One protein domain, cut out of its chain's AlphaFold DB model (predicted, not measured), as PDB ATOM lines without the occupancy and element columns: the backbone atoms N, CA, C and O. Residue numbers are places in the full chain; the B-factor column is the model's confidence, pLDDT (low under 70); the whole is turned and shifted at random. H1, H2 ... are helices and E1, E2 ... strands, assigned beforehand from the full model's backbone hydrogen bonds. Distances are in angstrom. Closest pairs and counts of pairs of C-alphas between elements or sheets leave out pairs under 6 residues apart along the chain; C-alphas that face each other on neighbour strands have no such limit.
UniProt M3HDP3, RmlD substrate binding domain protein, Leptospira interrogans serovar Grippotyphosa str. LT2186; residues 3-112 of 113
ATOM      1  N   HIS A   3      79.222  41.122 147.010       94.19
ATOM      2  CA  HIS A   3      78.409  41.215 145.809       94.19
ATOM      3  C   HIS A   3      77.504  39.994 145.708       94.19
ATOM      4  O   HIS A   3      77.977  38.871 145.550       94.19
ATOM      5  N   ILE A   4      76.194  40.214 145.809       94.75
ATOM      6  CA  ILE A   4      75.202  39.148 145.641       94.75
ATOM      7  C   ILE A   4      74.977  38.933 144.151       94.75
ATOM      8  O   ILE A   4      74.618  39.872 143.438       94.75
ATOM      9  N   SER A   5      75.178  37.711 143.684       95.12
ATOM     10  CA  SER A   5      74.993  37.273 142.305       95.12
ATOM     11  C   SER A   5      73.888  36.215 142.198       95.12
ATOM     12  O   SER A   5      73.018  36.155 143.062       95.12
ATOM     13  N   THR A   6      73.867  35.437 141.118       94.00
ATOM     14  CA  THR A   6      72.765  34.534 140.751       94.00
ATOM     15  C   THR A   6      73.283  33.211 140.190       94.00
ATOM     16  O   THR A   6      74.409  33.130 139.713       94.00
ATOM     17  N   ASP A   7      72.440  32.188 140.226       91.25
ATOM     18  CA  ASP A   7      72.560  30.925 139.495       91.25
ATOM     19  C   ASP A   7      72.237  31.043 137.990       91.25
ATOM     20  O   ASP A   7      72.643  30.189 137.210       91.25
ATOM     21  N   HIS A   8      71.621  32.140 137.528       93.25
ATOM     22  CA  HIS A   8      71.366  32.417 136.098       93.25
ATOM     23  C   HIS A   8      72.646  32.657 135.260       93.25
ATOM     24  O   HIS A   8      72.574  33.098 134.109       93.25
ATOM     25  N   LEU A   9      73.825  32.421 135.838       93.00
ATOM     26  CA  LEU A   9      75.121  32.505 135.169       93.00
ATOM     27  C   LEU A   9      75.398  31.310 134.262       93.00
ATOM     28  O   LEU A   9      76.293  31.406 133.429       93.00
ATOM     29  N   TRP A  10      74.654  30.218 134.412       93.25
ATOM     30  CA  TRP A  10      74.814  28.999 133.628       93.25
ATOM     31  C   TRP A  10      73.552  28.693 132.819       93.25
ATOM     32  O   TRP A  10      72.486  29.269 133.042       93.25
ATOM     33  N   ASP A  11      73.690  27.788 131.858       91.06
ATOM     34  CA  ASP A  11      72.644  27.398 130.909       91.06
ATOM     35  C   ASP A  11      71.742  26.259 131.404       91.06
ATOM     36  O   ASP A  11      70.750  25.929 130.756       91.06
ATOM     37  N   GLY A  12      72.059  25.685 132.566       87.19
ATOM     38  CA  GLY A  12      71.290  24.608 133.178       87.19
ATOM     39  C   GLY A  12      71.566  23.222 132.592       87.19
ATOM     40  O   GLY A  12      70.866  22.280 132.953       87.19
ATOM     41  N   THR A  13      72.579  23.048 131.729       88.12
ATOM     42  CA  THR A  13      72.936  21.710 131.214       88.12
ATOM     43  C   THR A  13      73.688  20.862 132.240       88.12
ATOM     44  O   THR A  13      73.758  19.643 132.106       88.12
ATOM     45  N   MET A  14      74.275  21.501 133.255       86.81
ATOM     46  CA  MET A  14      74.997  20.856 134.350       86.81
ATOM     47  C   MET A  14      74.221  20.990 135.658       86.81
ATOM     48  O   MET A  14      73.711  22.057 135.993       86.81
ATOM     49  N   GLN A  15      74.167  19.898 136.417       85.69
ATOM     50  CA  GLN A  15      73.604  19.878 137.766       85.69
ATOM     51  C   GLN A  15      74.707  20.157 138.791       85.69
ATOM     52  O   GLN A  15      75.857  19.786 138.565       85.69
ATOM     53  N   MET A  16      74.346  20.761 139.928       84.50
ATOM     54  CA  MET A  16      75.256  20.984 141.067       84.50
ATOM     55  C   MET A  16      76.562  21.693 140.666       84.50
ATOM     56  O   MET A  16      77.665  21.245 140.971       84.50
ATOM     57  N   VAL A  17      76.425  22.801 139.937       88.44
ATOM     58  CA  VAL A  17      77.543  23.571 139.375       88.44
ATOM     59  C   VAL A  17      78.402  24.201 140.479       88.44
ATOM     60  O   VAL A  17      77.857  24.769 141.419       88.44
ATOM     61  N   THR A  18      79.730  24.145 140.369       89.19
ATOM     62  CA  THR A  18      80.654  24.780 141.330       89.19
ATOM     63  C   THR A  18      81.163  26.138 140.837       89.19
ATOM     64  O   THR A  18      80.944  26.538 139.692       89.19
ATOM     65  N   GLU A  19      81.855  26.868 141.709       86.50
ATOM     66  CA  GLU A  19      82.450  28.188 141.476       86.50
ATOM     67  C   GLU A  19      83.377  28.219 140.264       86.50
ATOM     68  O   GLU A  19      83.401  29.218 139.537       86.50
ATOM     69  N   ASP A  20      84.093  27.113 140.062       89.31
ATOM     70  CA  ASP A  20      85.126  26.931 139.046       89.31
ATOM     71  C   ASP A  20      84.553  26.743 137.636       89.31
ATOM     72  O   ASP A  20      85.280  26.834 136.644       89.31
ATOM     73  N   VAL A  21      83.251  26.462 137.521       91.50
ATOM     74  CA  VAL A  21      82.619  26.225 136.224       91.50
ATOM     75  C   VAL A  21      82.455  27.549 135.471       91.50
ATOM     76  O   VAL A  21      81.832  28.482 135.995       91.50
ATOM     77  N   PRO A  22      82.939  27.643 134.216       92.25
ATOM     78  CA  PRO A  22      82.797  28.845 133.406       92.25
ATOM     79  C   PRO A  22      81.340  29.293 133.261       92.25
ATOM     80  O   PRO A  22      80.437  28.483 133.057       92.25
ATOM     81  N   VAL A  23      81.117  30.605 133.330       93.44
ATOM     82  CA  VAL A  23      79.784  31.199 133.168       93.44
ATOM     83  C   VAL A  23      79.323  31.129 131.704       93.44
ATOM     84  O   VAL A  23      80.066  31.491 130.791       93.44
ATOM     85  N   CYS A  24      78.079  30.704 131.482       95.25
ATOM     86  CA  CYS A  24      77.404  30.608 130.184       95.25
ATOM     87  C   CYS A  24      75.940  31.106 130.297       95.25
ATOM     88  O   CYS A  24      74.999  30.314 130.268       95.25
ATOM     89  N   PRO A  25      75.705  32.419 130.492       94.81
ATOM     90  CA  PRO A  25      74.367  32.937 130.770       94.81
ATOM     91  C   PRO A  25      73.470  32.980 129.522       94.81
ATOM     92  O   PRO A  25      73.813  33.596 128.507       94.81
ATOM     93  N   LEU A  26      72.258  32.425 129.631       94.81
ATOM     94  CA  LEU A  26      71.276  32.386 128.532       94.81
ATOM     95  C   LEU A  26      70.458  33.674 128.371       94.81
ATOM     96  O   LEU A  26      69.995  33.988 127.276       94.81
ATOM     97  N   ASN A  27      70.271  34.437 129.448       94.62
ATOM     98  CA  ASN A  27      69.419  35.626 129.460       94.62
ATOM     99  C   ASN A  27      70.207  36.908 129.782       94.62
ATOM    100  O   ASN A  27      71.344  36.876 130.257       94.62
ATOM    101  N   VAL A  28      69.594  38.063 129.506       97.25
ATOM    102  CA  VAL A  28      70.208  39.386 129.732       97.25
ATOM    103  C   VAL A  28      70.528  39.608 131.214       97.25
ATOM    104  O   VAL A  28      71.570  40.170 131.541       97.25
ATOM    105  N   TYR A  29      69.685  39.115 132.125       95.94
ATOM    106  CA  TYR A  29      69.932  39.218 133.562       95.94
ATOM    107  C   TYR A  29      71.221  38.483 133.974       95.94
ATOM    108  O   TYR A  29      72.107  39.094 134.561       95.94
ATOM    109  N   GLY A  30      71.397  37.224 133.576       96.31
ATOM    110  CA  GLY A  30      72.620  36.458 133.817       96.31
ATOM    111  C   GLY A  30      73.860  37.126 133.216       96.31
ATOM    112  O   GLY A  30      74.878  37.248 133.892       96.31
ATOM    113  N   LYS A  31      73.759  37.653 131.985       97.06
ATOM    114  CA  LYS A  31      74.854  38.389 131.323       97.06
ATOM    115  C   LYS A  31      75.287  39.615 132.128       97.06
ATOM    116  O   LYS A  31      76.464  39.756 132.448       97.06
ATOM    117  N   THR A  32      74.330  40.451 132.525       97.75
ATOM    118  CA  THR A  32      74.610  41.652 133.333       97.75
ATOM    119  C   THR A  32      75.174  41.308 134.715       97.75
ATOM    120  O   THR A  32      76.064  42.000 135.211       97.75
ATOM    121  N   LYS A  33      74.736  40.203 135.336       96.50
ATOM    122  CA  LYS A  33      75.314  39.717 136.596       96.50
ATOM    123  C   LYS A  33      76.752  39.221 136.415       96.50
ATOM    124  O   LYS A  33      77.606  39.635 137.196       96.50
ATOM    125  N   ALA A  34      77.051  38.468 135.359       96.44
ATOM    126  CA  ALA A  34      78.414  38.035 135.035       96.44
ATOM    127  C   ALA A  34      79.362  39.220 134.765       96.44
ATOM    128  O   ALA A  34      80.509  39.241 135.211       96.44
ATOM    129  N   GLU A  35      78.890  40.243 134.049       97.12
ATOM    130  CA  GLU A  35      79.630  41.496 133.847       97.12
ATOM    131  C   GLU A  35      79.894  42.222 135.166       97.12
ATOM    132  O   GLU A  35      81.019  42.663 135.407       97.12
ATOM    133  N   SER A  36      78.897  42.280 136.053       96.38
ATOM    134  CA  SER A  36      79.060  42.899 137.367       96.38
ATOM    135  C   SER A  36      80.082  42.170 138.245       96.38
ATOM    136  O   SER A  36      80.862  42.839 138.914       96.38
ATOM    137  N   GLU A  37      80.146  40.831 138.209       95.56
ATOM    138  CA  GLU A  37      81.176  40.066 138.932       95.56
ATOM    139  C   GLU A  37      82.581  40.454 138.467       95.56
ATOM    140  O   GLU A  37      83.442  40.772 139.287       95.56
ATOM    141  N   ARG A  38      82.795  40.510 137.145       95.44
ATOM    142  CA  ARG A  38      84.083  40.910 136.560       95.44
ATOM    143  C   ARG A  38      84.464  42.339 136.941       95.44
ATOM    144  O   ARG A  38      85.602  42.578 137.328       95.44
ATOM    145  N   ALA A  39      83.520  43.277 136.865       97.12
ATOM    146  CA  ALA A  39      83.763  44.673 137.228       97.12
ATOM    147  C   ALA A  39      84.103  44.832 138.720       97.12
ATOM    148  O   ALA A  39      85.021  45.570 139.075       97.12
ATOM    149  N   VAL A  40      83.396  44.106 139.590       95.50
ATOM    150  CA  VAL A  40      83.657  44.089 141.032       95.50
ATOM    151  C   VAL A  40      85.061  43.571 141.330       95.50
ATOM    152  O   VAL A  40      85.808  44.241 142.042       95.50
ATOM    153  N   LEU A  41      85.431  42.419 140.770       93.50
ATOM    154  CA  LEU A  41      86.735  41.800 141.013       93.50
ATOM    155  C   LEU A  41      87.890  42.610 140.409       93.50
ATOM    156  O   LEU A  41      88.976  42.634 140.981       93.50
ATOM    157  N   ALA A  42      87.653  43.324 139.304       96.56
ATOM    158  CA  ALA A  42      88.642  44.222 138.709       96.56
ATOM    159  C   ALA A  42      88.982  45.420 139.614       96.56
ATOM    160  O   ALA A  42      90.125  45.870 139.631       96.56
ATOM    161  N   VAL A  43      88.006  45.939 140.369       96.81
ATOM    162  CA  VAL A  43      88.213  47.055 141.313       96.81
ATOM    163  C   VAL A  43      88.668  46.557 142.686       96.81
ATOM    164  O   VAL A  43      89.433  47.230 143.374       96.81
ATOM    165  N   ASN A  44      88.189  45.388 143.110       92.88
ATOM    166  CA  ASN A  44      88.499  44.799 144.402       92.88
ATOM    167  C   ASN A  44      88.616  43.275 144.284       92.88
ATOM    168  O   ASN A  44      87.623  42.557 144.407       92.88
ATOM    169  N   SER A  45      89.847  42.787 144.125       91.31
ATOM    170  CA  SER A  45      90.158  41.353 144.042       91.31
ATOM    171  C   SER A  45      89.859  40.577 145.329       91.31
ATOM    172  O   SER A  45      89.851  39.354 145.322       91.31
ATOM    173  N   GLU A  46      89.623  41.275 146.442       89.00
ATOM    174  CA  GLU A  46      89.266  40.700 147.742       89.00
ATOM    175  C   GLU A  46      87.750  40.781 148.012       89.00
ATOM    176  O   GLU A  46      87.293  40.595 149.144       89.00
ATOM    177  N   ALA A  47      86.944  41.134 147.004       91.62
ATOM    178  CA  ALA A  47      85.494  41.131 147.125       91.62
ATOM    179  C   ALA A  47      84.947  39.699 147.228       91.62
ATOM    180  O   ALA A  47      85.360  38.812 146.493       91.62
ATOM    181  N   LEU A  48      83.961  39.506 148.105       91.25
ATOM    182  CA  LEU A  48      83.240  38.243 148.231       91.25
ATOM    183  C   LEU A  48      82.069  38.229 147.244       91.25
ATOM    184  O   LEU A  48      81.120  39.005 147.402       91.25
ATOM    185  N   ILE A  49      82.127  37.343 146.252       93.50
ATOM    186  CA  ILE A  49      81.016  37.073 145.334       93.50
ATOM    187  C   ILE A  49      80.167  35.937 145.908       93.50
ATOM    188  O   ILE A  49      80.683  34.859 146.185       93.50
ATOM    189  N   LEU A  50      78.867  36.177 146.082       93.19
ATOM    190  CA  LEU A  50      77.908  35.182 146.567       93.19
ATOM    191  C   LEU A  50      76.893  34.872 145.476       93.19
ATOM    192  O   LEU A  50      75.936  35.624 145.296       93.19
ATOM    193  N   ARG A  51      77.081  33.772 144.749       94.00
ATOM    194  CA  ARG A  51      76.085  33.283 143.784       94.00
ATOM    195  C   ARG A  51      75.037  32.486 144.552       94.00
ATOM    196  O   ARG A  51      75.380  31.573 145.301       94.00
ATOM    197  N   THR A  52      73.776  32.881 144.437       92.94
ATOM    198  CA  THR A  52      72.693  32.300 145.231       92.94
ATOM    199  C   THR A  52      71.353  32.461 144.522       92.94
ATOM    200  O   THR A  52      71.178  33.354 143.690       92.94
ATOM    201  N   ASN A  53      70.405  31.611 144.890       92.12
ATOM    202  CA  ASN A  53      68.994  31.714 144.560       92.12
ATOM    203  C   ASN A  53      68.236  31.648 145.883       92.12
ATOM    204  O   ASN A  53      68.435  30.708 146.643       92.12
ATOM    205  N   PHE A  54      67.432  32.656 146.212       94.25
ATOM    206  CA  PHE A  54      66.805  32.739 147.527       94.25
ATOM    207  C   PHE A  54      65.306  32.977 147.450       94.25
ATOM    208  O   PHE A  54      64.787  33.598 146.524       94.25
ATOM    209  N   PHE A  55      64.617  32.529 148.493       94.44
ATOM    210  CA  PHE A  55      63.194  32.751 148.680       94.44
ATOM    211  C   PHE A  55      62.914  33.388 150.041       94.44
ATOM    212  O   PHE A  55      63.705  33.311 150.986       94.44
ATOM    213  N   GLY A  56      61.761  34.030 150.147       93.81
ATOM    214  CA  GLY A  56      61.347  34.724 151.352       93.81
ATOM    215  C   GLY A  56      60.145  35.622 151.093       93.81
ATOM    216  O   GLY A  56      59.672  35.697 149.955       93.81
ATOM    217  N   PRO A  57      59.651  36.298 152.136       93.06
ATOM    218  CA  PRO A  57      58.561  37.245 151.984       93.06
ATOM    219  C   PRO A  57      58.975  38.372 151.038       93.06
ATOM    220  O   PRO A  57      60.090  38.898 151.122       93.06
ATOM    221  N   GLY A  58      58.086  38.708 150.112       91.12
ATOM    222  CA  GLY A  58      58.259  39.833 149.210       91.12
ATOM    223  C   GLY A  58      58.128  41.172 149.926       91.12
ATOM    224  O   GLY A  58      57.867  41.275 151.126       91.12
ATOM    225  N   LEU A  59      58.332  42.235 149.156       91.19
ATOM    226  CA  LEU A  59      58.140  43.599 149.638       91.19
ATOM    227  C   LEU A  59      56.656  43.955 149.546       91.19
ATOM    228  O   LEU A  59      55.923  43.380 148.745       91.19
ATOM    229  N   GLN A  60      56.217  44.966 150.300       88.00
ATOM    230  CA  GLN A  60      54.807  45.391 150.313       88.00
ATOM    231  C   GLN A  60      54.242  45.667 148.906       88.00
ATOM    232  O   GLN A  60      53.068  45.427 148.651       88.00
ATOM    233  N   TRP A  61      55.083  46.144 147.983       91.06
ATOM    234  CA  TRP A  61      54.715  46.478 146.604       91.06
ATOM    235  C   TRP A  61      55.038  45.384 145.574       91.06
ATOM    236  O   TRP A  61      54.756  45.563 144.391       91.06
ATOM    237  N   ARG A  62      55.675  44.274 145.972       90.88
ATOM    238  CA  ARG A  62      56.067  43.201 145.051       90.88
ATOM    239  C   ARG A  62      56.037  41.846 145.745       90.88
ATOM    240  O   ARG A  62      56.927  41.536 146.535       90.88
ATOM    241  N   GLN A  63      55.062  41.032 145.351       91.81
ATOM    242  CA  GLN A  63      54.946  39.645 145.793       91.81
ATOM    243  C   GLN A  63      56.138  38.814 145.303       91.81
ATOM    244  O   GLN A  63      56.563  38.932 144.148       91.81
ATOM    245  N   SER A  64      56.676  37.979 146.188       94.19
ATOM    246  CA  SER A  64      57.677  36.967 145.861       94.19
ATOM    247  C   SER A  64      57.030  35.674 145.355       94.19
ATOM    248  O   SER A  64      55.812  35.497 145.406       94.19
ATOM    249  N   LEU A  65      57.865  34.726 144.913       92.12
ATOM    250  CA  LEU A  65      57.421  33.364 144.606       92.12
ATOM    251  C   LEU A  65      56.729  32.713 145.817       92.12
ATOM    252  O   LEU A  65      55.693  32.071 145.668       92.12
ATOM    253  N   SER A  66      57.281  32.906 147.017       93.50
ATOM    254  CA  SER A  66      56.730  32.357 148.259       93.50
ATOM    255  C   SER A  66      55.382  32.977 148.603       93.50
ATOM    256  O   SER A  66      54.460  32.245 148.956       93.50
ATOM    257  N   ASP A  67      55.245  34.298 148.446       94.62
ATOM    258  CA  ASP A  67      53.971  34.983 148.675       94.62
ATOM    259  C   ASP A  67      52.903  34.466 147.713       94.62
ATOM    260  O   ASP A  67      51.783  34.184 148.129       94.62
ATOM    261  N   TRP A  68      53.248  34.303 146.432       94.69
ATOM    262  CA  TRP A  68      52.328  33.772 145.430       94.69
ATOM    263  C   TRP A  68      51.861  32.353 145.775       94.69
ATOM    264  O   TRP A  68      50.655  32.100 145.754       94.69
ATOM    265  N   ILE A  69      52.778  31.453 146.149       94.75
ATOM    266  CA  ILE A  69      52.438  30.079 146.546       94.75
ATOM    267  C   ILE A  69      51.513  30.095 147.769       94.75
ATOM    268  O   ILE A  69      50.426  29.525 147.721       94.75
ATOM    269  N   ILE A  70      51.905  30.782 148.847       94.81
ATOM    270  CA  ILE A  70      51.143  30.811 150.105       94.81
ATOM    271  C   ILE A  70      49.755  31.421 149.887       94.81
ATOM    272  O   ILE A  70      48.753  30.857 150.325       94.81
ATOM    273  N   ASN A  71      49.673  32.547 149.178       94.94
ATOM    274  CA  ASN A  71      48.405  33.223 148.918       94.94
ATOM    275  C   ASN A  71      47.468  32.386 148.040       94.94
ATOM    276  O   ASN A  71      46.269  32.363 148.302       94.94
ATOM    277  N   SER A  72      48.002  31.692 147.030       96.62
ATOM    278  CA  SER A  72      47.203  30.811 146.168       96.62
ATOM    279  C   SER A  72      46.650  29.625 146.961       96.62
ATOM    280  O   SER A  72      45.460  29.325 146.870       96.62
ATOM    281  N   LEU A  73      47.476  29.003 147.812       96.31
ATOM    282  CA  LEU A  73      47.041  27.911 148.691       96.31
ATOM    283  C   LEU A  73      45.966  28.369 149.684       96.31
ATOM    284  O   LEU A  73      44.957  27.687 149.832       96.31
ATOM    285  N   ASN A  74      46.133  29.541 150.305       97.06
ATOM    286  CA  ASN A  74      45.147  30.108 151.234       97.06
ATOM    287  C   ASN A  74      43.793  30.411 150.570       97.06
ATOM    288  O   ASN A  74      42.769  30.434 151.250       97.06
ATOM    289  N   ARG A  75      43.780  30.666 149.256       97.44
ATOM    290  CA  ARG A  75      42.561  30.896 148.463       97.44
ATOM    291  C   ARG A  75      42.017  29.626 147.799       97.44
ATOM    292  O   ARG A  75      41.057  29.712 147.040       97.44
ATOM    293  N   ASN A  76      42.608  28.460 148.071       97.00
ATOM    294  CA  ASN A  76      42.309  27.190 147.401       97.00
ATOM    295  C   ASN A  76      42.406  27.276 145.859       97.00
ATOM    296  O   ASN A  76      41.678  26.596 145.134       97.00
ATOM    297  N   GLU A  77      43.311  28.111 145.346       97.56
ATOM    298  CA  GLU A  77      43.564  28.276 143.914       97.56
ATOM    299  C   GLU A  77      44.533  27.200 143.402       97.56
ATOM    300  O   GLU A  77      45.454  26.765 144.098       97.56
ATOM    301  N   LYS A  78      44.359  26.780 142.142       95.62
ATOM    302  CA  LYS A  78      45.330  25.904 141.477       95.62
ATOM    303  C   LYS A  78      46.592  26.694 141.137       95.62
ATOM    304  O   LYS A  78      46.517  27.743 140.501       95.62
ATOM    305  N   ILE A  79      47.745  26.145 141.500       96.06
ATOM    306  CA  ILE A  79      49.056  26.688 141.143       96.06
ATOM    307  C   ILE A  79      49.528  26.024 139.844       96.06
ATOM    308  O   ILE A  79      49.759  24.818 139.811       96.06
ATOM    309  N   ASN A  80      49.687  26.818 138.782       93.88
ATOM    310  CA  ASN A  80      50.302  26.379 137.528       93.88
ATOM    311  C   ASN A  80      51.783  26.781 137.532       93.88
ATOM    312  O   ASN A  80      52.098  27.965 137.425       93.88
ATOM    313  N   ALA A  81      52.676  25.804 137.677       92.31
ATOM    314  CA  ALA A  81      54.125  25.992 137.714       92.31
ATOM    315  C   ALA A  81      54.822  25.071 136.700       92.31
ATOM    316  O   ALA A  81      54.208  24.154 136.154       92.31
ATOM    317  N   PHE A  82      56.104  25.326 136.452       93.00
ATOM    318  CA  PHE A  82      56.934  24.482 135.595       93.00
ATOM    319  C   PHE A  82      57.211  23.127 136.260       93.00
ATOM    320  O   PHE A  82      57.424  23.062 137.470       93.00
ATOM    321  N   SER A  83      57.224  22.055 135.467       93.62
ATOM    322  CA  SER A  83      57.535  20.691 135.927       93.62
ATOM    323  C   SER A  83      58.973  20.257 135.631       93.62
ATOM    324  O   SER A  83      59.387  19.178 136.038       93.62
ATOM    325  N   ASP A  84      59.712  21.074 134.889       92.75
ATOM    326  CA  ASP A  84      61.028  20.796 134.311       92.75
ATOM    327  C   ASP A  84      62.091  21.831 134.723       92.75
ATOM    328  O   ASP A  84      63.205  21.829 134.203       92.75
ATOM    329  N   VAL A  85      61.767  22.699 135.687       88.75
ATOM    330  CA  VAL A  85      62.685  23.698 136.248       88.75
ATOM    331  C   VAL A  85      63.099  23.270 137.653       88.75
ATOM    332  O   VAL A  85      62.266  23.180 138.555       88.75
ATOM    333  N   PHE A  86      64.397  23.040 137.841       87.94
ATOM    334  CA  PHE A  86      64.980  22.549 139.090       87.94
ATOM    335  C   PHE A  86      65.964  23.571 139.655       87.94
ATOM    336  O   PHE A  86      66.846  24.044 138.943       87.94
ATOM    337  N   PHE A  87      65.819  23.905 140.934       89.44
ATOM    338  CA  PHE A  87      66.717  24.802 141.658       89.44
ATOM    339  C   PHE A  87      66.600  24.552 143.165       89.44
ATOM    340  O   PHE A  87      65.577  24.054 143.641       89.44
ATOM    341  N   THR A  88      67.637  24.929 143.912       89.75
ATOM    342  CA  THR A  88      67.685  24.809 145.374       89.75
ATOM    343  C   THR A  88      67.712  26.215 145.961       89.75
ATOM    344  O   THR A  88      68.754  26.865 145.941       89.75
ATOM    345  N   PRO A  89      66.566  26.765 146.398       91.81
ATOM    346  CA  PRO A  89      66.547  28.118 146.915       91.81
ATOM    347  C   PRO A  89      66.875  28.130 148.417       91.81
ATOM    348  O   PRO A  89      66.327  27.352 149.201       91.81
ATOM    349  N   ILE A  90      67.704  29.076 148.854       94.06
ATOM    350  CA  ILE A  90      67.989  29.318 150.273       94.06
ATOM    351  C   ILE A  90      66.983  30.309 150.878       94.06
ATOM    352  O   ILE A  90      66.588  31.295 150.259       94.06
ATOM    353  N   SER A  91      66.573  30.102 152.131       95.38
ATOM    354  CA  SER A  91      65.777  31.106 152.850       95.38
ATOM    355  C   SER A  91      66.570  32.405 153.020       95.38
ATOM    356  O   SER A  91      67.707  32.372 153.492       95.38
ATOM    357  N   ILE A  92      65.954  33.561 152.754       94.75
ATOM    358  CA  ILE A  92      66.593  34.875 152.932       94.75
ATOM    359  C   ILE A  92      67.137  35.090 154.356       94.75
ATOM    360  O   ILE A  92      68.195  35.693 154.537       94.75
ATOM    361  N   TYR A  93      66.472  34.534 155.373       95.50
ATOM    362  CA  TYR A  93      66.938  34.595 156.760       95.50
ATOM    363  C   TYR A  93      68.199  33.755 156.976       95.50
ATOM    364  O   TYR A  93      69.108  34.164 157.702       95.50
ATOM    365  N   HIS A  94      68.268  32.579 156.347       95.75
ATOM    366  CA  HIS A  94      69.452  31.732 156.417       95.75
ATOM    367  C   HIS A  94      70.612  32.356 155.636       95.75
ATOM    368  O   HIS A  94      71.709  32.469 156.177       95.75
ATOM    369  N   LEU A  95      70.347  32.875 154.435       94.94
ATOM    370  CA  LEU A  95      71.322  33.598 153.622       94.94
ATOM    371  C   LEU A  95      71.931  34.779 154.392       94.94
ATOM    372  O   LEU A  95      73.152  34.904 154.449       94.94
ATOM    373  N   ALA A  96      71.112  35.594 155.063       94.69
ATOM    374  CA  ALA A  96      71.598  36.699 155.889       94.69
ATOM    375  C   ALA A  96      72.544  36.224 157.008       94.69
ATOM    376  O   ALA A  96      73.593  36.828 157.240       94.69
ATOM    377  N   ARG A  97      72.219  35.109 157.677       95.12
ATOM    378  CA  ARG A  97      73.089  34.511 158.704       95.12
ATOM    379  C   ARG A  97      74.411  34.017 158.121       95.12
ATOM    380  O   ARG A  97      75.450  34.242 158.739       95.12
ATOM    381  N   VAL A  98      74.383  33.370 156.956       93.19
ATOM    382  CA  VAL A  98      75.604  32.905 156.287       93.19
ATOM    383  C   VAL A  98      76.468  34.095 155.873       93.19
ATOM    384  O   VAL A  98      77.661  34.092 156.153       93.19
ATOM    385  N   ILE A  99      75.879  35.155 155.313       93.00
ATOM    386  CA  ILE A  99      76.601  36.390 154.968       93.00
ATOM    387  C   ILE A  99      77.325  36.958 156.194       93.00
ATOM    388  O   ILE A  99      78.527  37.213 156.138       93.00
ATOM    389  N   LEU A 100      76.623  37.110 157.322       92.44
ATOM    390  CA  LEU A 100      77.221  37.609 158.566       92.44
ATOM    391  C   LEU A 100      78.363  36.712 159.061       92.44
ATOM    392  O   LEU A 100      79.409  37.212 159.477       92.44
ATOM    393  N   PHE A 101      78.194  35.392 158.975       91.88
ATOM    394  CA  PHE A 101      79.234  34.430 159.328       91.88
ATOM    395  C   PHE A 101      80.476  34.550 158.425       91.88
ATOM    396  O   PHE A 101      81.606  34.538 158.919       91.88
ATOM    397  N   LEU A 102      80.288  34.716 157.113       89.56
ATOM    398  CA  LEU A 102      81.384  34.854 156.149       89.56
ATOM    399  C   LEU A 102      82.184  36.141 156.359       89.56
ATOM    400  O   LEU A 102      83.417  36.104 156.315       89.56
ATOM    401  N   ILE A 103      81.504  37.248 156.683       86.75
ATOM    402  CA  ILE A 103      82.150  38.516 157.054       86.75
ATOM    403  C   ILE A 103      83.087  38.312 158.251       86.75
ATOM    404  O   ILE A 103      84.235  38.753 158.221       86.75
ATOM    405  N   GLN A 104      82.627  37.609 159.291       85.25
ATOM    406  CA  GLN A 104      83.420  37.362 160.500       85.25
ATOM    407  C   GLN A 104      84.642  36.470 160.241       85.25
ATOM    408  O   GLN A 104      85.677  36.636 160.886       85.25
ATOM    409  N   LYS A 105      84.547  35.526 159.298       81.50
ATOM    410  CA  LYS A 105      85.616  34.563 158.988       81.50
ATOM    411  C   LYS A 105      86.649  35.056 157.964       81.50
ATOM    412  O   LYS A 105      87.620  34.335 157.747       81.50
ATOM    413  N   LYS A 106      86.472  36.238 157.352       68.69
ATOM    414  CA  LYS A 106      87.349  36.791 156.291       68.69
ATOM    415  C   LYS A 106      87.649  35.795 155.149       68.69
ATOM    416  O   LYS A 106      88.781  35.717 154.676       68.69
ATOM    417  N   ARG A 107      86.663  34.997 154.725       62.22
ATOM    418  CA  ARG A 107      86.815  34.061 153.590       62.22
ATOM    419  C   ARG A 107      86.451  34.736 152.263       62.22
ATOM    420  O   ARG A 107      85.595  35.614 152.255       62.22
ATOM    421  N   LYS A 108      87.122  34.329 151.176       56.12
ATOM    422  CA  LYS A 108      87.143  35.065 149.900       56.12
ATOM    423  C   LYS A 108      86.058  34.654 148.887       56.12
ATOM    424  O   LYS A 108      85.577  35.542 148.199       56.12
ATOM    425  N   GLU A 109      85.596  33.397 148.837       53.12
ATOM    426  CA  GLU A 109      84.595  32.936 147.843       53.12
ATOM    427  C   GLU A 109      83.693  31.808 148.389       53.12
ATOM    428  O   GLU A 109      84.191  30.937 149.104       53.12
ATOM    429  N   PHE A 110      82.381  31.855 148.091       59.28
ATOM    430  CA  PHE A 110      81.392  30.791 148.354       59.28
ATOM    431  C   PHE A 110      80.166  30.898 147.430       59.28
ATOM    432  O   PHE A 110      79.577  31.970 147.279       59.28
ATOM    433  N   ILE A 111      79.687  29.759 146.945       48.06
ATOM    434  CA  ILE A 111      78.310  29.529 146.519       48.06
ATOM    435  C   ILE A 111      77.548  28.988 147.720       48.06
ATOM    436  O   ILE A 111      78.015  28.115 148.453       48.06
ATOM    437  N   ILE A 112      76.346  29.513 147.912       50.78
ATOM    438  CA  ILE A 112      75.373  28.895 148.801       50.78
ATOM    439  C   ILE A 112      74.267  28.367 147.893       50.78
ATOM    440  O   ILE A 112      73.410  29.145 147.460       50.78
TER     441      ILE A 112
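What this domain is: This is residues 3 to 112 of the 113 residues of the protein "RmlD substrate binding domain protein" of Leptospira interrogans serovar Grippotyphosa str. LT2186 (UniProt M3HDP3). A small sheet of three short parallel strands, E1, E2 and E3, has the long helix H1 over one of its faces, and a second long helix, H3, only grazes it. H2 lies away from this body at one end of the long axis, on a wide excursion of the chain that leaves after E2 and comes back to H3, while another long stretch, residues 6 to 27, loops out between E1 and H1. The printed part has 110 residues, with three named helices and three named strands in the order E1, H1, E2, H2, H3, E3; the sheet's order is E1, E2, E3, all parallel. The class is mostly helix, though under half of the residues, 50 of 110, are in named elements. The whole is only just loose, close to compact, with a radius of gyration of the C-alphas of 16.1 A, and its C-alphas span 50 by 33 by 26 A, only just elongated.

How they stand to each other: In the sheet, the inner strand E2, residues 48 to 51, stands between the edge strands E1, residues 3 to 5, and E3, residues 109 to 111. E1 and E2 are parallel at 17 degrees, with N 5 and O 50 at 2.7 A and N 50 and O 3 at 2.9 A, both within hydrogen-bond range. E2 and E3 are parallel at 13 degrees; C-alphas 51 and 111 face each other at 5.2 A, but no backbone N and O across this pair are within hydrogen-bond range. H1, residues 28 to 43, is on the sheet at a height of 9.2 A, making two layers, a helix on one face of a sheet. It lies over E1 and runs along the strands, at 23 degrees to E1 on the local plane. The closest C-alphas of E1 and H1 are those of Ser 5 and Lys 33, 6.2 A apart. H3, residues 92 to 105, only grazes the sheet with its residues 95 to 103; E2 and H3 are near each other, with 5 pairs of C-alphas within 10 A. H2, residues 65 to 74, is not on the sheet, and it is apart from H1 and from H3. H1 and H3 are apart too. E1, H1 and E2 form a strand-helix-strand unit, two parallel neighbour strands with a helix between them in the chain, and its crossover is right-handed; E2, H2, H3 and E3 form another, with a left-handed crossover. In H1, H2 and H3 every O i to N i+4 pair is within hydrogen-bond range.

Where its parts are: E1 begins at C-alpha 3, at (78.409, 41.215, 145.809), and is 6.3 A long. E2 is 9.8 A long and E3 7.3 A. H1, the longest helix by residues, measures 22.7 A and ends at C-alpha 43, at (88.213, 47.055, 141.313). H3 measures 20.0 A and H2 14.3 A; H2 ends at C-alpha 74, at (45.147, 30.108, 151.234).

The domain as a whole: The two C-alphas farthest apart are those of Val 43 and Asn 76, at 50.4 A. The printed part, residues 3 to 112, has no cut. The links E1 to H1, E2 to H2 and H2 to H3 are long, with 22, 13 and 17 residues; those from H1 to E2 and from H3 to E3 are tight. Residues 54 to 55 pair with residues 90 to 91 in a short parallel pairing outside the named strands. The mean pLDDT of the printed part is 90.7, and residues 106 to 112 are under 70; E3 has a mean of 53.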